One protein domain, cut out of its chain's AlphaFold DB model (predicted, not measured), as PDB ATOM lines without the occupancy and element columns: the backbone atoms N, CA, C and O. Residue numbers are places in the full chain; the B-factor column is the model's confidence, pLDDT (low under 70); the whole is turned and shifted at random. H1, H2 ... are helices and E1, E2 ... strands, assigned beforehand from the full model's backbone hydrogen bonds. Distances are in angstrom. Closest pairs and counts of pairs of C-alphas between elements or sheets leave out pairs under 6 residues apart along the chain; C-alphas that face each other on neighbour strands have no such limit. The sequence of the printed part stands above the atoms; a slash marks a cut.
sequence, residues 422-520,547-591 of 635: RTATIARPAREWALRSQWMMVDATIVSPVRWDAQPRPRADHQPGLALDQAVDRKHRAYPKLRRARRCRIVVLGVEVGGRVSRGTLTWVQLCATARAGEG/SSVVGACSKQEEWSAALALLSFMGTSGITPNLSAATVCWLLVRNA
ATOM      1  N   ARG A 422     -43.103   5.980 -65.688       31.75
ATOM      2  CA  ARG A 422     -43.124   5.135 -66.905       31.75
ATOM      3  C   ARG A 422     -42.197   3.920 -66.912       31.75
ATOM      4  O   ARG A 422     -42.302   3.127 -67.846       31.75
ATOM      5  N   THR A 423     -41.322   3.739 -65.926       30.62
ATOM      6  CA  THR A 423     -40.249   2.733 -66.004       30.62
ATOM      7  C   THR A 423     -40.087   1.905 -64.736       30.62
ATOM      8  O   THR A 423     -40.036   2.418 -63.620       30.62
ATOM      9  N   ALA A 424     -39.927   0.592 -64.926       39.31
ATOM     10  CA  ALA A 424     -39.333  -0.260 -63.906       39.31
ATOM     11  C   ALA A 424     -37.897   0.219 -63.656       39.31
ATOM     12  O   ALA A 424     -37.129   0.411 -64.602       39.31
ATOM     13  N   THR A 425     -37.544   0.453 -62.395       46.34
ATOM     14  CA  THR A 425     -36.262   1.077 -62.054       46.34
ATOM     15  C   THR A 425     -35.220  -0.008 -61.822       46.34
ATOM     16  O   THR A 425     -35.409  -0.878 -60.973       46.34
ATOM     17  N   ILE A 426     -34.108   0.033 -62.560       45.72
ATOM     18  CA  ILE A 426     -32.959  -0.835 -62.288       45.72
ATOM     19  C   ILE A 426     -32.179  -0.221 -61.123       45.72
ATOM     20  O   ILE A 426     -31.554   0.826 -61.271       45.72
ATOM     21  N   ALA A 427     -32.226  -0.872 -59.964       48.47
ATOM     22  CA  ALA A 427     -31.468  -0.489 -58.784       48.47
ATOM     23  C   ALA A 427     -30.193  -1.337 -58.683       48.47
ATOM     24  O   ALA A 427     -30.224  -2.563 -58.845       48.47
ATOM     25  N   ARG A 428     -29.062  -0.689 -58.381       41.78
ATOM     26  CA  ARG A 428     -27.828  -1.390 -58.011       41.78
ATOM     27  C   ARG A 428     -27.921  -1.767 -56.520       41.78
ATOM     28  O   ARG A 428     -28.333  -0.911 -55.738       41.78
ATOM     29  N   PRO A 429     -27.625  -3.013 -56.110       44.84
ATOM     30  CA  PRO A 429     -27.849  -3.424 -54.727       44.84
ATOM     31  C   PRO A 429     -26.857  -2.822 -53.726       44.84
ATOM     32  O   PRO A 429     -25.745  -2.439 -54.080       44.84
ATOM     33  N   ALA A 430     -27.252  -2.880 -52.454       50.50
ATOM     34  CA  ALA A 430     -26.375  -2.802 -51.291       50.50
ATOM     35  C   ALA A 430     -25.138  -3.717 -51.388       50.50
ATOM     36  O   ALA A 430     -25.206  -4.783 -52.008       50.50
ATOM     37  N   ARG A 431     -24.047  -3.365 -50.686       46.09
ATOM     38  CA  ARG A 431     -22.774  -4.125 -50.650       46.09
ATOM     39  C   ARG A 431     -22.940  -5.639 -50.444       46.09
ATOM     40  O   ARG A 431     -22.308  -6.421 -51.146       46.09
ATOM     41  N   GLU A 432     -23.836  -6.053 -49.553       45.34
ATOM     42  CA  GLU A 432     -24.099  -7.466 -49.232       45.34
ATOM     43  C   GLU A 432     -24.673  -8.269 -50.422       45.34
ATOM     44  O   GLU A 432     -24.404  -9.457 -50.583       45.34
ATOM     45  N   TRP A 433     -25.407  -7.606 -51.322       48.84
ATOM     46  CA  TRP A 433     -25.901  -8.184 -52.579       48.84
ATOM     47  C   TRP A 433     -24.961  -7.913 -53.765       48.84
ATOM     48  O   TRP A 433     -24.981  -8.659 -54.749       48.84
ATOM     49  N   ALA A 434     -24.107  -6.887 -53.678       46.94
ATOM     50  CA  ALA A 434     -23.088  -6.588 -54.684       46.94
ATOM     51  C   ALA A 434     -22.090  -7.749 -54.859       46.94
ATOM     52  O   ALA A 434     -21.660  -8.000 -55.984       46.94
ATOM     53  N   LEU A 435     -21.834  -8.532 -53.800       46.94
ATOM     54  CA  LEU A 435     -21.053  -9.781 -53.838       46.94
ATOM     55  C   LEU A 435     -21.557 -10.821 -54.861       46.94
ATOM     56  O   LEU A 435     -20.814 -11.732 -55.217       46.94
ATOM     57  N   ARG A 436     -22.802 -10.715 -55.349       54.22
ATOM     58  CA  ARG A 436     -23.371 -11.628 -56.360       54.22
ATOM     59  C   ARG A 436     -23.475 -11.036 -57.768       54.22
ATOM     60  O   ARG A 436     -23.943 -11.733 -58.666       54.22
ATOM     61  N   SER A 437     -23.064  -9.783 -57.990       65.19
ATOM     62  CA  SER A 437     -23.114  -9.120 -59.311       65.19
ATOM     63  C   SER A 437     -24.491  -9.172 -60.004       65.19
ATOM     64  O   SER A 437     -24.583  -9.204 -61.233       65.19
ATOM     65  N   GLN A 438     -25.580  -9.194 -59.224       79.62
ATOM     66  CA  GLN A 438     -26.952  -9.238 -59.736       79.62
ATOM     67  C   GLN A 438     -27.563  -7.840 -59.803       79.62
ATOM     68  O   GLN A 438     -27.594  -7.109 -58.814       79.62
ATOM     69  N   TRP A 439     -28.114  -7.488 -60.961       87.88
ATOM     70  CA  TRP A 439     -28.966  -6.313 -61.110       87.88
ATOM     71  C   TRP A 439     -30.338  -6.587 -60.481       87.88
ATOM     72  O   TRP A 439     -30.851  -7.708 -60.562       87.88
ATOM     73  N   MET A 440     -30.962  -5.576 -59.876       90.38
ATOM     74  CA  MET A 440     -32.348  -5.676 -59.414       90.38
ATOM     75  C   MET A 440     -33.241  -4.787 -60.267       90.38
ATOM     76  O   MET A 440     -33.022  -3.582 -60.340       90.38
ATOM     77  N   MET A 441     -34.273  -5.367 -60.878       94.75
ATOM     78  CA  MET A 441     -35.363  -4.585 -61.456       94.75
ATOM     79  C   MET A 441     -36.454  -4.433 -60.402       94.75
ATOM     80  O   MET A 441     -37.063  -5.421 -59.989       94.75
ATOM     81  N   VAL A 442     -36.688  -3.203 -59.960       95.12
ATOM     82  CA  VAL A 442     -37.710  -2.880 -58.967       95.12
ATOM     83  C   VAL A 442     -38.983  -2.449 -59.686       95.12
ATOM     84  O   VAL A 442     -38.981  -1.525 -60.504       95.12
ATOM     85  N   ASP A 443     -40.072  -3.135 -59.365       96.38
ATOM     86  CA  ASP A 443     -41.431  -2.830 -59.805       96.38
ATOM     87  C   ASP A 443     -42.309  -2.602 -58.567       96.38
ATOM     88  O   ASP A 443     -42.092  -3.223 -57.527       96.38
ATOM     89  N   ALA A 444     -43.294  -1.713 -58.657       96.56
ATOM     90  CA  ALA A 444     -44.169  -1.362 -57.544       96.56
ATOM     91  C   ALA A 444     -45.632  -1.662 -57.885       96.56
ATOM     92  O   ALA A 444     -46.083  -1.499 -59.023       96.56
ATOM     93  N   THR A 445     -46.404  -2.102 -56.893       96.94
ATOM     94  CA  THR A 445     -47.841  -2.325 -57.065       96.94
ATOM     95  C   THR A 445     -48.612  -1.950 -55.809       96.94
ATOM     96  O   THR A 445     -48.278  -2.380 -54.711       96.94
ATOM     97  N   ILE A 446     -49.660  -1.146 -55.991       97.00
ATOM     98  CA  ILE A 446     -50.690  -0.922 -54.980       97.00
ATOM     99  C   ILE A 446     -51.954  -1.679 -55.388       97.00
ATOM    100  O   ILE A 446     -52.348  -1.645 -56.558       97.00
ATOM    101  N   VAL A 447     -52.584  -2.381 -54.447       97.50
ATOM    102  CA  VAL A 447     -53.791  -3.171 -54.718       97.50
ATOM    103  C   VAL A 447     -54.854  -2.987 -53.641       97.50
ATOM    104  O   VAL A 447     -54.571  -2.941 -52.449       97.50
ATOM    105  N   SER A 448     -56.104  -2.879 -54.086       97.38
ATOM    106  CA  SER A 448     -57.280  -2.909 -53.221       97.38
ATOM    107  C   SER A 448     -57.732  -4.353 -52.982       97.38
ATOM    108  O   SER A 448     -57.813  -5.088 -53.974       97.38
ATOM    109  N   PRO A 449     -58.074  -4.756 -51.738       97.69
ATOM    110  CA  PRO A 449     -58.720  -6.041 -51.460       97.69
ATOM    111  C   PRO A 449     -60.102  -6.127 -52.121       97.69
ATOM    112  O   PRO A 449     -60.546  -7.205 -52.494       97.69
ATOM    113  N   VAL A 450     -60.738  -4.974 -52.341       97.81
ATOM    114  CA  VAL A 450     -62.041  -4.813 -52.992       97.81
ATOM    115  C   VAL A 450     -61.857  -4.410 -54.460       97.81
ATOM    116  O   VAL A 450     -60.957  -3.634 -54.804       97.81
ATOM    117  N   ARG A 451     -62.692  -4.953 -55.342       96.94
ATOM    118  CA  ARG A 451     -62.751  -4.667 -56.781       96.94
ATOM    119  C   ARG A 451     -63.503  -3.353 -57.065       96.94
ATOM    120  O   ARG A 451     -63.948  -2.650 -56.164       96.94
ATOM    121  N   TRP A 452     -63.586  -2.962 -58.337       95.50
ATOM    122  CA  TRP A 452     -64.240  -1.709 -58.748       95.50
ATOM    123  C   TRP A 452     -65.776  -1.771 -58.649       95.50
ATOM    124  O   TRP A 452     -66.414  -0.737 -58.483       95.50
ATOM    125  N   ASP A 453     -66.336  -2.979 -58.707       96.56
ATOM    126  CA  ASP A 453     -67.750  -3.343 -58.528       96.56
ATOM    127  C   ASP A 453     -68.155  -3.443 -57.038       96.56
ATOM    128  O   ASP A 453     -69.213  -3.970 -56.708       96.56
ATOM    129  N   ALA A 454     -67.294  -2.950 -56.140       95.50
ATOM    130  CA  ALA A 454     -67.388  -3.054 -54.687       95.50
ATOM    131  C   ALA A 454     -67.393  -4.482 -54.113       95.50
ATOM    132  O   ALA A 454     -67.488  -4.614 -52.906       95.50
ATOM    133  N   GLN A 455     -67.201  -5.537 -54.908       97.81
ATOM    134  CA  GLN A 455     -67.089  -6.900 -54.385       97.81
ATOM    135  C   GLN A 455     -65.663  -7.191 -53.888       97.81
ATOM    136  O   GLN A 455     -64.698  -6.668 -54.461       97.81
ATOM    137  N   PRO A 456     -65.456  -8.061 -52.883       97.81
ATOM    138  CA  PRO A 456     -64.115  -8.523 -52.542       97.81
ATOM    139  C   PRO A 456     -63.431  -9.197 -53.748       97.81
ATOM    140  O   PRO A 456     -64.060  -9.707 -54.689       97.81
ATOM    141  N   ARG A 457     -62.096  -9.172 -53.759       97.56
ATOM    142  CA  ARG A 457     -61.299 -10.090 -54.583       97.56
ATOM    143  C   ARG A 457     -61.459 -11.510 -54.031       97.56
ATOM    144  O   ARG A 457     -61.617 -11.644 -52.824       97.56
ATOM    145  N   PRO A 458     -61.359 -12.559 -54.870       97.62
ATOM    146  CA  PRO A 458     -61.550 -13.937 -54.421       97.62
ATOM    147  C   PRO A 458     -60.729 -14.272 -53.168       97.62
ATOM    148  O   PRO A 458     -59.495 -14.233 -53.224       97.62
ATOM    149  N   ARG A 459     -61.437 -14.606 -52.077       97.06
ATOM    150  CA  ARG A 459     -60.939 -14.948 -50.731       97.06
ATOM    151  C   ARG A 459     -60.213 -13.825 -49.965       97.06
ATOM    152  O   ARG A 459     -59.621 -14.106 -48.926       97.06
ATOM    153  N   ALA A 460     -60.213 -12.574 -50.433       97.00
ATOM    154  CA  ALA A 460     -59.594 -11.452 -49.702       97.00
ATOM    155  C   ALA A 460     -60.365 -11.064 -48.421       97.00
ATOM    156  O   ALA A 460     -59.831 -10.376 -47.555       97.00
ATOM    157  N   ASP A 461     -61.607 -11.520 -48.336       97.06
ATOM    158  CA  ASP A 461     -62.573 -11.451 -47.245       97.06
ATOM    159  C   ASP A 461     -62.316 -12.463 -46.116       97.06
ATOM    160  O   ASP A 461     -62.654 -12.177 -44.974       97.06
ATOM    161  N   HIS A 462     -61.634 -13.583 -46.388       95.81
ATOM    162  CA  HIS A 462     -61.267 -14.579 -45.360       95.81
ATOM    163  C   HIS A 462     -59.748 -14.775 -45.187       95.81
ATOM    164  O   HIS A 462     -59.310 -15.292 -44.162       95.81
ATOM    165  N   GLN A 463     -58.923 -14.374 -46.164       95.75
ATOM    166  CA  GLN A 463     -57.470 -14.559 -46.131       95.75
ATOM    167  C   GLN A 463     -56.723 -13.207 -46.145       95.75
ATOM    168  O   GLN A 463     -56.630 -12.563 -47.199       95.75
ATOM    169  N   PRO A 464     -56.132 -12.775 -45.009       95.19
ATOM    170  CA  PRO A 464     -55.444 -11.489 -44.913       95.19
ATOM    171  C   PRO A 464     -54.273 -11.399 -45.896       95.19
ATOM    172  O   PRO A 464     -53.425 -12.287 -45.943       95.19
ATOM    173  N   GLY A 465     -54.205 -10.319 -46.676       95.81
ATOM    174  CA  GLY A 465     -53.095 -10.073 -47.603       95.81
ATOM    175  C   GLY A 465     -53.140 -10.851 -48.916       95.81
ATOM    176  O   GLY A 465     -52.320 -10.587 -49.794       95.81
ATOM    177  N   LEU A 466     -54.116 -11.736 -49.135       96.44
ATOM    178  CA  LEU A 466     -54.168 -12.530 -50.365       96.44
ATOM    179  C   LEU A 466     -54.271 -11.660 -51.632       96.44
ATOM    180  O   LEU A 466     -53.669 -11.977 -52.658       96.44
ATOM    181  N   ALA A 467     -54.988 -10.535 -51.574       97.38
ATOM    182  CA  ALA A 467     -55.057  -9.583 -52.683       97.38
ATOM    183  C   ALA A 467     -53.677  -9.004 -53.051       97.38
ATOM    184  O   ALA A 467     -53.408  -8.753 -54.234       97.38
ATOM    185  N   LEU A 468     -52.813  -8.823 -52.045       97.44
ATOM    186  CA  LEU A 468     -51.439  -8.358 -52.178       97.44
ATOM    187  C   LEU A 468     -50.537  -9.425 -52.795       97.44
ATOM    188  O   LEU A 468     -49.864  -9.146 -53.791       97.44
ATOM    189  N   ASP A 469     -50.596 -10.650 -52.283       96.88
ATOM    190  CA  ASP A 469     -49.826 -11.776 -52.818       96.88
ATOM    191  C   ASP A 469     -50.225 -12.075 -54.272       96.88
ATOM    192  O   ASP A 469     -49.370 -12.130 -55.156       96.88
ATOM    193  N   GLN A 470     -51.527 -12.089 -54.587       97.12
ATOM    194  CA  GLN A 470     -52.028 -12.196 -55.965       97.12
ATOM    195  C   GLN A 470     -51.576 -11.038 -56.877       97.12
ATOM    196  O   GLN A 470     -51.516 -11.200 -58.101       97.12
ATOM    197  N   ALA A 471     -51.315  -9.838 -56.348       97.25
ATOM    198  CA  ALA A 471     -50.761  -8.729 -57.129       97.25
ATOM    199  C   ALA A 471     -49.265  -8.926 -57.407       97.25
ATOM    200  O   ALA A 471     -48.838  -8.784 -58.557       97.25
ATOM    201  N   VAL A 472     -48.503  -9.333 -56.392       97.44
ATOM    202  CA  VAL A 472     -47.078  -9.678 -56.499       97.44
ATOM    203  C   VAL A 472     -46.868 -10.842 -57.476       97.44
ATOM    204  O   VAL A 472     -46.066 -10.730 -58.407       97.44
ATOM    205  N   ASP A 473     -47.664 -11.905 -57.378       97.06
ATOM    206  CA  ASP A 473     -47.614 -13.051 -58.292       97.06
ATOM    207  C   ASP A 473     -48.014 -12.709 -59.727       97.06
ATOM    208  O   ASP A 473     -47.499 -13.308 -60.675       97.06
ATOM    209  N   ARG A 474     -48.923 -11.747 -59.933       97.31
ATOM    210  CA  ARG A 474     -49.229 -11.246 -61.283       97.31
ATOM    211  C   ARG A 474     -48.038 -10.500 -61.882       97.31
ATOM    212  O   ARG A 474     -47.749 -10.720 -63.054       97.31
ATOM    213  N   LYS A 475     -47.298  -9.705 -61.100       97.00
ATOM    214  CA  LYS A 475     -46.040  -9.093 -61.570       97.00
ATOM    215  C   LYS A 475     -44.973 -10.159 -61.857       97.00
ATOM    216  O   LYS A 475     -44.393 -10.160 -62.940       97.00
ATOM    217  N   HIS A 476     -44.775 -11.138 -60.973       96.31
ATOM    218  CA  HIS A 476     -43.837 -12.241 -61.225       96.31
ATOM    219  C   HIS A 476     -44.201 -13.102 -62.449       96.31
ATOM    220  O   HIS A 476     -43.295 -13.588 -63.129       96.31
ATOM    221  N   ARG A 477     -45.494 -13.272 -62.756       97.06
ATOM    222  CA  ARG A 477     -45.972 -13.934 -63.985       97.06
ATOM    223  C   ARG A 477     -45.857 -13.064 -65.237       97.06
ATOM    224  O   ARG A 477     -45.614 -13.616 -66.301       97.06
ATOM    225  N   ALA A 478     -45.976 -11.740 -65.122       96.81
ATOM    226  CA  ALA A 478     -45.740 -10.808 -66.230       96.81
ATOM    227  C   ALA A 478     -44.255 -10.739 -66.639       96.81
ATOM    228  O   ALA A 478     -43.944 -10.505 -67.805       96.81
ATOM    229  N   TYR A 479     -43.333 -10.999 -65.702       96.19
ATOM    230  CA  TYR A 479     -41.885 -10.954 -65.936       96.19
ATOM    231  C   TYR A 479     -41.186 -12.307 -65.668       96.19
ATOM    232  O   TYR A 479     -40.245 -12.374 -64.870       96.19
ATOM    233  N   PRO A 480     -41.569 -13.407 -66.354       95.62
ATOM    234  CA  PRO A 480     -41.062 -14.747 -66.050       95.62
ATOM    235  C   PRO A 480     -39.562 -14.882 -66.352       95.62
ATOM    236  O   PRO A 480     -38.854 -15.612 -65.658       95.62
ATOM    237  N   LYS A 481     -39.054 -14.123 -67.337       95.88
ATOM    238  CA  LYS A 481     -37.619 -14.024 -67.645       95.88
ATOM    239  C   LYS A 481     -36.836 -13.442 -66.457       95.88
ATOM    240  O   LYS A 481     -35.831 -14.021 -66.066       95.88
ATOM    241  N   LEU A 482     -37.332 -12.381 -65.813       94.81
ATOM    242  CA  LEU A 482     -36.681 -11.731 -64.657       94.81
ATOM    243  C   LEU A 482     -36.887 -12.474 -63.328       94.81
ATOM    244  O   LEU A 482     -36.184 -12.215 -62.354       94.81
ATOM    245  N   ARG A 483     -37.843 -13.409 -63.270       92.56
ATOM    246  CA  ARG A 483     -37.971 -14.359 -62.154       92.56
ATOM    247  C   ARG A 483     -36.895 -15.453 -62.206       92.56
ATOM    248  O   ARG A 483     -36.511 -15.955 -61.155       92.56
ATOM    249  N   ARG A 484     -36.429 -15.828 -63.406       91.69
ATOM    250  CA  ARG A 484     -35.460 -16.921 -63.633       91.69
ATOM    251  C   ARG A 484     -34.036 -16.457 -63.975       91.69
ATOM    252  O   ARG A 484     -33.105 -17.251 -63.881       91.69
ATOM    253  N   ALA A 485     -33.842 -15.208 -64.398       92.81
ATOM    254  CA  ALA A 485     -32.547 -14.727 -64.869       92.81
ATOM    255  C   ALA A 485     -31.507 -14.633 -63.738       92.81
ATOM    256  O   ALA A 485     -31.674 -13.894 -62.771       92.81
ATOM    257  N   ARG A 486     -30.365 -15.311 -63.916       91.25
ATOM    258  CA  ARG A 486     -29.243 -15.299 -62.955       91.25
ATOM    259  C   ARG A 486     -28.565 -13.931 -62.791       91.25
ATOM    260  O   ARG A 486     -27.887 -13.730 -61.793       91.25
ATOM    261  N   ARG A 487     -28.709 -13.021 -63.767       91.94
ATOM    262  CA  ARG A 487     -28.061 -11.691 -63.790       91.94
ATOM    263  C   ARG A 487     -28.979 -10.525 -63.411       91.94
ATOM    264  O   ARG A 487     -28.465  -9.470 -63.057       91.94
ATOM    265  N   CYS A 488     -30.299 -10.684 -63.505       93.06
ATOM    266  CA  CYS A 488     -31.257  -9.628 -63.183       93.06
ATOM    267  C   CYS A 488     -32.495 -10.225 -62.512       93.06
ATOM    268  O   CYS A 488     -33.228 -10.982 -63.149       93.06
ATOM    269  N   ARG A 489     -32.724  -9.887 -61.240       93.19
ATOM    270  CA  ARG A 489     -33.860 -10.382 -60.454       93.19
ATOM    271  C   ARG A 489     -34.918  -9.293 -60.322       93.19
ATOM    272  O   ARG A 489     -34.600  -8.163 -59.959       93.19
ATOM    273  N   ILE A 490     -36.183  -9.636 -60.565       95.88
ATOM    274  CA  ILE A 490     -37.297  -8.733 -60.245       95.88
ATOM    275  C   ILE A 490     -37.613  -8.741 -58.741       95.88
ATOM    276  O   ILE A 490     -37.801  -9.804 -58.141       95.88
ATOM    277  N   VAL A 491     -37.712  -7.548 -58.155       95.94
ATOM    278  CA  VAL A 491     -38.227  -7.295 -56.803       95.94
ATOM    279  C   VAL A 491     -39.531  -6.515 -56.941       95.94
ATOM    280  O   VAL A 491     -39.559  -5.469 -57.586       95.94
ATOM    281  N   VAL A 492     -40.613  -7.025 -56.348       97.44
ATOM    282  CA  VAL A 492     -41.935  -6.387 -56.408       97.44
ATOM    283  C   VAL A 492     -42.264  -5.761 -55.055       97.44
ATOM    284  O   VAL A 492     -42.530  -6.470 -54.082       97.44
ATOM    285  N   LEU A 493     -42.270  -4.430 -55.010       97.62
ATOM    286  CA  LEU A 493     -42.694  -3.641 -53.859       97.62
ATOM    287  C   LEU A 493     -44.224  -3.552 -53.857       97.62
ATOM    288  O   LEU A 493     -44.827  -2.692 -54.502       97.62
ATOM    289  N   GLY A 494     -44.855  -4.506 -53.178       97.31
ATOM    290  CA  GLY A 494     -46.300  -4.561 -53.011       97.31
ATOM    291  C   GLY A 494     -46.770  -3.774 -51.787       97.31
ATOM    292  O   GLY A 494     -46.178  -3.901 -50.710       97.31
ATOM    293  N   VAL A 495     -47.873  -3.036 -51.943       96.75
ATOM    294  CA  VAL A 495     -48.646  -2.405 -50.860       96.75
ATOM    295  C   VAL A 495     -50.148  -2.657 -51.063       96.75
ATOM    296  O   VAL A 495     -50.661  -2.595 -52.180       96.75
ATOM    297  N   GLU A 496     -50.873  -2.936 -49.988       96.75
ATOM    298  CA  GLU A 496     -52.326  -3.102 -49.968       96.75
ATOM    299  C   GLU A 496     -53.026  -1.838 -49.449       96.75
ATOM    300  O   GLU A 496     -52.465  -1.060 -48.679       96.75
ATOM    301  N   VAL A 497     -54.288  -1.653 -49.833       93.69
ATOM    302  CA  VAL A 497     -55.161  -0.549 -49.395       93.69
ATOM    303  C   VAL A 497     -55.343  -0.473 -47.863       93.69
ATOM    304  O   VAL A 497     -55.489   0.617 -47.322       93.69
ATOM    305  N   GLY A 498     -55.218  -1.570 -47.114       91.81
ATOM    306  CA  GLY A 498     -55.182  -1.507 -45.642       91.81
ATOM    307  C   GLY A 498     -53.835  -1.082 -45.035       91.81
ATOM    308  O   GLY A 498     -53.678  -1.055 -43.817       91.81
ATOM    309  N   GLY A 499     -52.841  -0.748 -45.860       92.50
ATOM    310  CA  GLY A 499     -51.491  -0.400 -45.415       92.50
ATOM    311  C   GLY A 499     -50.587  -1.605 -45.144       92.50
ATOM    312  O   GLY A 499     -49.491  -1.411 -44.619       92.50
ATOM    313  N   ARG A 500     -51.007  -2.829 -45.503       94.69
ATOM    314  CA  ARG A 500     -50.110  -3.992 -45.558       94.69
ATOM    315  C   ARG A 500     -49.049  -3.810 -46.627       94.69
ATOM    316  O   ARG A 500     -49.343  -3.357 -47.729       94.69
ATOM    317  N   VAL A 501     -47.823  -4.208 -46.322       96.00
ATOM    318  CA  VAL A 501     -46.724  -4.286 -47.289       96.00
ATOM    319  C   VAL A 501     -46.345  -5.743 -47.550       96.00
ATOM    320  O   VAL A 501     -46.455  -6.588 -46.665       96.00
ATOM    321  N   SER A 502     -45.929  -6.072 -48.776       96.25
ATOM    322  CA  SER A 502     -45.587  -7.459 -49.116       96.25
ATOM    323  C   SER A 502     -44.313  -7.892 -48.386       96.25
ATOM    324  O   SER A 502     -43.464  -7.061 -48.048       96.25
ATOM    325  N   ARG A 503     -44.123  -9.205 -48.188       93.56
ATOM    326  CA  ARG A 503     -42.866  -9.733 -47.621       93.56
ATOM    327  C   ARG A 503     -41.644  -9.266 -48.421       93.56
ATOM    328  O   ARG A 503     -40.649  -8.871 -47.829       93.56
ATOM    329  N   GLY A 504     -41.757  -9.207 -49.752       93.06
ATOM    330  CA  GLY A 504     -40.722  -8.651 -50.630       93.06
ATOM    331  C   GLY A 504     -40.404  -7.179 -50.340       93.06
ATOM    332  O   GLY A 504     -39.230  -6.815 -50.303       93.06
ATOM    333  N   THR A 505     -41.420  -6.355 -50.062       95.00
ATOM    334  CA  THR A 505     -41.240  -4.963 -49.619       95.00
ATOM    335  C   THR A 505     -40.508  -4.889 -48.280       95.00
ATOM    336  O   THR A 505     -39.552  -4.124 -48.167       95.00
ATOM    337  N   LEU A 506     -40.904  -5.688 -47.278       93.12
ATOM    338  CA  LEU A 506     -40.235  -5.697 -45.968       93.12
ATOM    339  C   LEU A 506     -38.770  -6.115 -46.069       93.12
ATOM    340  O   LEU A 506     -37.909  -5.394 -45.573       93.12
ATOM    341  N   THR A 507     -38.480  -7.231 -46.742       92.44
ATOM    342  CA  THR A 507     -37.104  -7.708 -46.926       92.44
ATOM    343  C   THR A 507     -36.259  -6.679 -47.674       92.44
ATOM    344  O   THR A 507     -35.119  -6.437 -47.291       92.44
ATOM    345  N   TRP A 508     -36.808  -6.017 -48.699       91.88
ATOM    346  CA  TRP A 508     -36.094  -4.954 -49.410       91.88
ATOM    347  C   TRP A 508     -35.798  -3.747 -48.509       91.88
ATOM    348  O   TRP A 508     -34.663  -3.278 -48.480       91.88
ATOM    349  N   VAL A 509     -36.777  -3.287 -47.717       90.94
ATOM    350  CA  VAL A 509     -36.568  -2.194 -46.750       90.94
ATOM    351  C   VAL A 509     -35.515  -2.585 -45.711       90.94
ATOM    352  O   VAL A 509     -34.606  -1.797 -45.473       90.94
ATOM    353  N   GLN A 510     -35.584  -3.794 -45.145       89.81
ATOM    354  CA  GLN A 510     -34.598  -4.310 -44.188       89.81
ATOM    355  C   GLN A 510     -33.181  -4.335 -44.777       89.81
ATOM    356  O   GLN A 510     -32.257  -3.872 -44.121       89.81
ATOM    357  N   LEU A 511     -33.015  -4.792 -46.022       87.00
ATOM    358  CA  LEU A 511     -31.718  -4.821 -46.709       87.00
ATOM    359  C   LEU A 511     -31.160  -3.420 -46.991       87.00
ATOM    360  O   LEU A 511     -29.969  -3.182 -46.814       87.00
ATOM    361  N   CYS A 512     -32.001  -2.467 -47.403       85.88
ATOM    362  CA  CYS A 512     -31.579  -1.068 -47.530       85.88
ATOM    363  C   CYS A 512     -31.178  -0.466 -46.174       85.88
ATOM    364  O   CYS A 512     -30.280   0.373 -46.105       85.88
ATOM    365  N   ALA A 513     -31.838  -0.903 -45.103       85.38
ATOM    366  CA  ALA A 513     -31.594  -0.459 -43.743       85.38
ATOM    367  C   ALA A 513     -30.254  -1.009 -43.198       85.38
ATOM    368  O   ALA A 513     -29.419  -0.225 -42.747       85.38
ATOM    369  N   THR A 514     -29.991  -2.319 -43.318       85.25
ATOM    370  CA  THR A 514     -28.718  -2.945 -42.894       85.25
ATOM    371  C   THR A 514     -27.524  -2.449 -43.703       85.25
ATOM    372  O   THR A 514     -26.477  -2.151 -43.129       85.25
ATOM    373  N   ALA A 515     -27.687  -2.275 -45.017       80.81
ATOM    374  CA  ALA A 515     -26.652  -1.722 -45.886       80.81
ATOM    375  C   ALA A 515     -26.180  -0.340 -45.426       80.81
ATOM    376  O   ALA A 515     -24.981  -0.096 -45.313       80.81
ATOM    377  N   ARG A 516     -27.134   0.539 -45.100       77.62
ATOM    378  CA  ARG A 516     -26.847   1.893 -44.623       77.62
ATOM    379  C   ARG A 516     -26.229   1.902 -43.221       77.62
ATOM    380  O   ARG A 516     -25.428   2.786 -42.939       77.62
ATOM    381  N   ALA A 517     -26.535   0.916 -42.371       81.12
ATOM    382  CA  ALA A 517     -25.801   0.693 -41.118       81.12
ATOM    383  C   ALA A 517     -24.311   0.439 -41.381       81.12
ATOM    384  O   ALA A 517     -23.466   1.086 -40.774       81.12
ATOM    385  N   GLY A 518     -24.000  -0.480 -42.302       78.94
ATOM    386  CA  GLY A 518     -22.624  -0.870 -42.632       78.94
ATOM    387  C   GLY A 518     -21.818   0.184 -43.402       78.94
ATOM    388  O   GLY A 518     -20.600   0.056 -43.511       78.94
ATOM    389  N   GLU A 519     -22.472   1.214 -43.940       69.94
ATOM    390  CA  GLU A 519     -21.822   2.376 -44.566       69.94
ATOM    391  C   GLU A 519     -21.558   3.522 -43.571       69.94
ATOM    392  O   GLU A 519     -20.760   4.415 -43.859       69.94
ATOM    393  N   GLY A 520     -22.169   3.488 -42.381       58.06
ATOM    394  CA  GLY A 520     -21.852   4.405 -41.290       58.06
ATOM    395  C   GLY A 520     -20.501   4.066 -40.658       58.06
ATOM    396  O   GLY A 520     -20.350   3.019 -40.033       58.06
ATOM    397  N   SER A 547     -42.235   3.913 -32.057       49.81
ATOM    398  CA  SER A 547     -42.391   4.685 -33.304       49.81
ATOM    399  C   SER A 547     -41.849   6.114 -33.174       49.81
ATOM    400  O   SER A 547     -41.265   6.629 -34.127       49.81
ATOM    401  N   SER A 548     -42.005   6.758 -32.009       54.22
ATOM    402  CA  SER A 548     -41.426   8.087 -31.774       54.22
ATOM    403  C   SER A 548     -39.909   8.052 -31.597       54.22
ATOM    404  O   SER A 548     -39.261   8.985 -32.050       54.22
ATOM    405  N   VAL A 549     -39.333   6.987 -31.025       48.31
ATOM    406  CA  VAL A 549     -37.873   6.801 -30.918       48.31
ATOM    407  C   VAL A 549     -37.250   6.564 -32.294       48.31
ATOM    408  O   VAL A 549     -36.299   7.259 -32.630       48.31
ATOM    409  N   VAL A 550     -37.829   5.715 -33.157       59.19
ATOM    410  CA  VAL A 550     -37.378   5.611 -34.566       59.19
ATOM    411  C   VAL A 550     -37.456   6.976 -35.268       59.19
ATOM    412  O   VAL A 550     -36.539   7.352 -35.994       59.19
ATOM    413  N   GLY A 551     -38.508   7.759 -35.005       62.00
ATOM    414  CA  GLY A 551     -38.641   9.135 -35.495       62.00
ATOM    415  C   GLY A 551     -37.694  10.163 -34.850       62.00
ATOM    416  O   GLY A 551     -37.462  11.207 -35.453       62.00
ATOM    417  N   ALA A 552     -37.153   9.902 -33.657       52.12
ATOM    418  CA  ALA A 552     -36.227  10.781 -32.937       52.12
ATOM    419  C   ALA A 552     -34.776  10.503 -33.345       52.12
ATOM    420  O   ALA A 552     -34.115  11.414 -33.834       52.12
ATOM    421  N   CYS A 553     -34.345   9.237 -33.315       54.56
ATOM    422  CA  CYS A 553     -33.062   8.802 -33.876       54.56
ATOM    423  C   CYS A 553     -32.949   9.201 -35.360       54.56
ATOM    424  O   CYS A 553     -31.902   9.650 -35.810       54.56
ATOM    425  N   SER A 554     -34.057   9.153 -36.113       60.09
ATOM    426  CA  SER A 554     -34.139   9.689 -37.481       60.09
ATOM    427  C   SER A 554     -33.900  11.199 -37.597       60.09
ATOM    428  O   SER A 554     -33.452  11.637 -38.655       60.09
ATOM    429  N   LYS A 555     -34.287  12.002 -36.601       62.09
ATOM    430  CA  LYS A 555     -34.096  13.464 -36.598       62.09
ATOM    431  C   LYS A 555     -32.704  13.866 -36.111       62.09
ATOM    432  O   LYS A 555     -32.274  14.970 -36.414       62.09
ATOM    433  N   GLN A 556     -32.050  12.991 -35.352       64.56
ATOM    434  CA  GLN A 556     -30.726  13.188 -34.754       64.56
ATOM    435  C   GLN A 556     -29.611  12.440 -35.507       64.56
ATOM    436  O   GLN A 556     -28.477  12.418 -35.054       64.56
ATOM    437  N   GLU A 557     -29.931  11.830 -36.652       72.19
ATOM    438  CA  GLU A 557     -29.008  11.052 -37.496       72.19
ATOM    439  C   GLU A 557     -28.375   9.816 -36.817       72.19
ATOM    440  O   GLU A 557     -27.393   9.249 -37.297       72.19
ATOM    441  N   GLU A 558     -28.986   9.315 -35.739       76.00
ATOM    442  CA  GLU A 558     -28.549   8.126 -34.996       76.00
ATOM    443  C   GLU A 558     -29.004   6.826 -35.690       76.00
ATOM    444  O   GLU A 558     -29.841   6.057 -35.199       76.00
ATOM    445  N   TRP A 559     -28.475   6.583 -36.891       72.00
ATOM    446  CA  TRP A 559     -28.942   5.507 -37.773       72.00
ATOM    447  C   TRP A 559     -28.773   4.107 -37.168       72.00
ATOM    448  O   TRP A 559     -29.671   3.277 -37.296       72.00
ATOM    449  N   SER A 560     -27.667   3.845 -36.467       66.75
ATOM    450  CA  SER A 560     -27.416   2.563 -35.791       66.75
ATOM    451  C   SER A 560     -28.448   2.271 -34.696       66.75
ATOM    452  O   SER A 560     -28.941   1.146 -34.615       66.75
ATOM    453  N   ALA A 561     -28.850   3.280 -33.916       65.56
ATOM    454  CA  ALA A 561     -29.873   3.152 -32.879       65.56
ATOM    455  C   ALA A 561     -31.264   2.870 -33.475       65.56
ATOM    456  O   ALA A 561     -31.964   1.964 -33.019       65.56
ATOM    457  N   ALA A 562     -31.641   3.571 -34.553       75.06
ATOM    458  CA  ALA A 562     -32.893   3.312 -35.268       75.06
ATOM    459  C   ALA A 562     -32.958   1.879 -35.839       75.06
ATOM    460  O   ALA A 562     -34.012   1.239 -35.813       75.06
ATOM    461  N   LEU A 563     -31.828   1.358 -36.325       65.44
ATOM    462  CA  LEU A 563     -31.713   0.012 -36.893       65.44
ATOM    463  C   LEU A 563     -31.675  -1.081 -35.825       65.44
ATOM    464  O   LEU A 563     -32.324  -2.112 -35.998       65.44
ATOM    465  N   ALA A 564     -31.003  -0.836 -34.699       67.81
ATOM    466  CA  ALA A 564     -31.086  -1.693 -33.523       67.81
ATOM    467  C   ALA A 564     -32.537  -1.786 -33.020       67.81
ATOM    468  O   ALA A 564     -33.013  -2.890 -32.758       67.81
ATOM    469  N   LEU A 565     -33.278  -0.668 -32.989       69.69
ATOM    470  CA  LEU A 565     -34.705  -0.669 -32.647       69.69
ATOM    471  C   LEU A 565     -35.547  -1.486 -33.637       69.69
ATOM    472  O   LEU A 565     -36.385  -2.272 -33.207       69.69
ATOM    473  N   LEU A 566     -35.336  -1.326 -34.949       66.38
ATOM    474  CA  LEU A 566     -36.083  -2.066 -35.976       66.38
ATOM    475  C   LEU A 566     -35.762  -3.569 -35.969       66.38
ATOM    476  O   LEU A 566     -36.670  -4.386 -36.130       66.38
ATOM    477  N   SER A 567     -34.500  -3.936 -35.738       67.94
ATOM    478  CA  SER A 567     -34.067  -5.328 -35.568       67.94
ATOM    479  C   SER A 567     -34.689  -5.947 -34.312       67.94
ATOM    480  O   SER A 567     -35.330  -6.995 -34.390       67.94
ATOM    481  N   PHE A 568     -34.618  -5.240 -33.178       68.56
ATOM    482  CA  PHE A 568     -35.251  -5.633 -31.917       68.56
ATOM    483  C   PHE A 568     -36.778  -5.754 -32.029       68.56
ATOM    484  O   PHE A 568     -37.374  -6.662 -31.454       68.56
ATOM    485  N   MET A 569     -37.431  -4.869 -32.785       72.25
ATOM    486  CA  MET A 569     -38.859  -4.984 -33.090       72.25
ATOM    487  C   MET A 569     -39.149  -6.275 -33.868       72.25
ATOM    488  O   MET A 569     -40.045  -7.021 -33.475       72.25
ATOM    489  N   GLY A 570     -38.338  -6.596 -34.882       55.75
ATOM    490  CA  GLY A 570     -38.422  -7.858 -35.622       55.75
ATOM    491  C   GLY A 570     -38.267  -9.102 -34.739       55.75
ATOM    492  O   GLY A 570     -39.117  -9.988 -34.791       55.75
ATOM    493  N   THR A 571     -37.237  -9.158 -33.887       51.22
ATOM    494  CA  THR A 571     -37.009 -10.304 -32.983       51.22
ATOM    495  C   THR A 571     -38.027 -10.393 -31.844       51.22
ATOM    496  O   THR A 571     -38.308 -11.486 -31.363       51.22
ATOM    497  N   SER A 572     -38.641  -9.273 -31.451       51.97
ATOM    498  CA  SER A 572     -39.712  -9.227 -30.441       51.97
ATOM    499  C   SER A 572     -41.106  -9.578 -30.986       51.97
ATOM    500  O   SER A 572     -42.084  -9.474 -30.245       51.97
ATOM    501  N   GLY A 573     -41.240  -9.923 -32.274       52.44
ATOM    502  CA  GLY A 573     -42.544 -10.161 -32.911       52.44
ATOM    503  C   GLY A 573     -43.398  -8.894 -33.069       52.44
ATOM    504  O   GLY A 573     -44.623  -8.969 -33.129       52.44
ATOM    505  N   ILE A 574     -42.768  -7.716 -33.105       59.59
ATOM    506  CA  ILE A 574     -43.432  -6.413 -33.198       59.59
ATOM    507  C   ILE A 574     -43.221  -5.862 -34.604       59.59
ATOM    508  O   ILE A 574     -42.142  -5.386 -34.955       59.59
ATOM    509  N   THR A 575     -44.268  -5.882 -35.421       47.97
ATOM    510  CA  THR A 575     -44.210  -5.332 -36.776       47.97
ATOM    511  C   THR A 575     -44.041  -3.802 -36.736       47.97
ATOM    512  O   THR A 575     -44.827  -3.105 -36.087       47.97
ATOM    513  N   PRO A 576     -43.031  -3.225 -37.419       54.69
ATOM    514  CA  PRO A 576     -42.959  -1.779 -37.589       54.69
ATOM    515  C   PRO A 576     -44.146  -1.305 -38.433       54.69
ATOM    516  O   PRO A 576     -44.427  -1.851 -39.499       54.69
ATOM    517  N   ASN A 577     -44.852  -0.280 -37.953       60.53
ATOM    518  CA  ASN A 577     -46.009   0.267 -38.660       60.53
ATOM    519  C   ASN A 577     -45.599   1.010 -39.947       60.53
ATOM    520  O   ASN A 577     -44.437   1.377 -40.151       60.53
ATOM    521  N   LEU A 578     -46.581   1.286 -40.814       51.97
ATOM    522  CA  LEU A 578     -46.339   1.981 -42.082       51.97
ATOM    523  C   LEU A 578     -45.734   3.377 -41.878       51.97
ATOM    524  O   LEU A 578     -45.026   3.851 -42.756       51.97
ATOM    525  N   SER A 579     -45.966   4.025 -40.731       52.81
ATOM    526  CA  SER A 579     -45.340   5.306 -40.384       52.81
ATOM    527  C   SER A 579     -43.823   5.162 -40.249       52.81
ATOM    528  O   SER A 579     -43.094   5.921 -40.881       52.81
ATOM    529  N   ALA A 580     -43.340   4.161 -39.506       47.44
ATOM    530  CA  ALA A 580     -41.913   3.860 -39.389       47.44
ATOM    531  C   ALA A 580     -41.311   3.465 -40.749       47.44
ATOM    532  O   ALA A 580     -40.287   4.015 -41.146       47.44
ATOM    533  N   ALA A 581     -41.988   2.603 -41.516       52.00
ATOM    534  CA  ALA A 581     -41.533   2.209 -42.853       52.00
ATOM    535  C   ALA A 581     -41.505   3.387 -43.853       52.00
ATOM    536  O   ALA A 581     -40.589   3.491 -44.665       52.00
ATOM    537  N   THR A 582     -42.476   4.303 -43.774       55.91
ATOM    538  CA  THR A 582     -42.568   5.505 -44.622       55.91
ATOM    539  C   THR A 582     -41.536   6.552 -44.217       55.91
ATOM    540  O   THR A 582     -40.959   7.193 -45.090       55.91
ATOM    541  N   VAL A 583     -41.244   6.694 -42.919       52.19
ATOM    542  CA  VAL A 583     -40.108   7.484 -42.426       52.19
ATOM    543  C   VAL A 583     -38.808   6.901 -42.990       52.19
ATOM    544  O   VAL A 583     -38.113   7.614 -43.705       52.19
ATOM    545  N   CYS A 584     -38.534   5.602 -42.823       45.78
ATOM    546  CA  CYS A 584     -37.371   4.940 -43.438       45.78
ATOM    547  C   CYS A 584     -37.291   5.150 -44.962       45.78
ATOM    548  O   CYS A 584     -36.221   5.454 -45.485       45.78
ATOM    549  N   TRP A 585     -38.411   5.061 -45.682       47.75
ATOM    550  CA  TRP A 585     -38.450   5.271 -47.132       47.75
ATOM    551  C   TRP A 585     -38.175   6.732 -47.543       47.75
ATOM    552  O   TRP A 585     -37.385   6.981 -48.457       47.75
ATOM    553  N   LEU A 586     -38.748   7.715 -46.837       47.41
ATOM    554  CA  LEU A 586     -38.460   9.141 -47.050       47.41
ATOM    555  C   LEU A 586     -36.998   9.489 -46.703       47.41
ATOM    556  O   LEU A 586     -36.386  10.313 -47.384       47.41
ATOM    557  N   LEU A 587     -36.411   8.824 -45.705       47.94
ATOM    558  CA  LEU A 587     -34.999   8.970 -45.324       47.94
ATOM    559  C   LEU A 587     -34.030   8.357 -46.344       47.94
ATOM    560  O   LEU A 587     -32.930   8.881 -46.529       47.94
ATOM    561  N   VAL A 588     -34.420   7.269 -47.016       45.97
ATOM    562  CA  VAL A 588     -33.673   6.708 -48.158       45.97
ATOM    563  C   VAL A 588     -33.752   7.654 -49.362       45.97
ATOM    564  O   VAL A 588     -32.737   7.902 -50.005       45.97
ATOM    565  N   ARG A 589     -34.922   8.254 -49.625       45.00
ATOM    566  CA  ARG A 589     -35.118   9.228 -50.715       45.00
ATOM    567  C   ARG A 589     -34.275  10.501 -50.548       45.00
ATOM    568  O   ARG A 589     -33.739  10.994 -51.536       45.00
ATOM    569  N   ASN A 590     -34.162  11.037 -49.333       44.06
ATOM    570  CA  ASN A 590     -33.517  12.338 -49.099       44.06
ATOM    571  C   ASN A 590     -31.980  12.276 -48.979       44.06
ATOM    572  O   ASN A 590     -31.327  13.299 -49.151       44.06
ATOM    573  N   ALA A 591     -31.394  11.099 -48.735       43.38
ATOM    574  CA  ALA A 591     -29.939  10.919 -48.607       43.38
ATOM    575  C   ALA A 591     -29.207  10.674 -49.947       43.38
ATOM    576  O   ALA A 591     -27.998  10.459 -49.966       43.38
TER     577      ALA A 591
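Overview. This is residues 422 to 520 and 547 to 591 of the 635 residues of an uncharacterized protein of Symbiodinium microadriaticum (UniProt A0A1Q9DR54). Two parts joined by a long helix: a narrow sheet of two long parallel strands, E2 and E3, edged by the short E1, with H2 covering one face, and a loose cluster of helices H5, H6 and H7 at the other part. The helix H4 stands up from the opposite face of the sheet; its residues 513 to 517 pack on H6 and its residues 509 to 513 on H7, while H5 packs on both H6 and H7. The printed part has 144 residues, with seven named helices and three named strands in the order E1 H1 E2 H2 H3 E3 H4 H5 H6 H7; the mixed sheet has the order E1 E2 E3. The class is mixed, helices and strands, and the whole is compact, with a radius of gyration of the C-alphas of 16.7 A and spans of 47 by 37 by 29 A.

Along the chain. E1, residues 425 to 427, begins at C-alpha 425 (-36.262, 1.077, -62.054). H1 is residues 431 to 434. E2, residues 439 to 447, is 25.8 A long. H2, residues 466 to 478, is 18.0 A long, and H3 is residues 480 to 484. E3, residues 488 to 496, is 25.7 A long. H4, residues 503 to 519, is 24.5 A long and begins at C-alpha 503 (-42.866, -9.733, -47.621). H5 is residues 547 to 553, 10.2 A; H6 residues 559 to 571, 18.4 A; H7 residues 578 to 590, 17.9 A, ending at C-alpha 590 (-33.517, 12.338, -49.099).

Arrangement. E1 and E2 are antiparallel, with N 427 and O 440 2.8 A apart. E2 and E3 are parallel, with N 493 and O 443 2.8 A apart; E2, H2, H3 and E3 form a strand-helix-strand unit, two parallel neighbour strands with helices between, whose crossover is right-handed. H2 is over E2 and E3 at a height over the sheet of 8.3 A, and only just along the strands, at 28 degrees to E3 on the local plane. H3 is on the same face, over none of the strands. H4, on the opposite face, is over E3; the closest C-alphas, of Leu 493 and Thr 505, are 4.7 A apart. H1 and H4 are close but not clearly touching, the C-alphas of Arg 431 and Ala 515 6.6 A apart. H4 touches H6 with residues 513 to 517 alone, closest at the C-alphas of Ala 517 and Ser 560, 5.9 A, opposite ways at a tilt of 37 degrees, only just steep. H4 touches H7 with residues 509 to 513 alone, closest at Val 509 and Ala 581, whose C-alphas are 7.7 A apart. H5 and H6 form a hairpin, the C-alphas of Val 550 and Ala 562 5.1 A apart. H5 touches H7, the C-alphas of Ser 547 and Ala 580 6.2 A apart. Every O i to N i+4 pair is within hydrogen-bond range in H2, H3, H4, H5, H6 and H7; H1 is too short for such a pair.

Size, cuts and confidence. The C-alphas farthest apart, of Asp 453 and Gly 520, are 49.6 A apart. Residues 521 to 546 are not printed, and C-alphas 520 and 547 are 22.0 A apart across the cut. The link from E2 to H2, residues 448 to 465, is long. Mean pLDDT of the printed part is 76.8; 58 residues are under 70, among them 422 to 437 and 570 to 591.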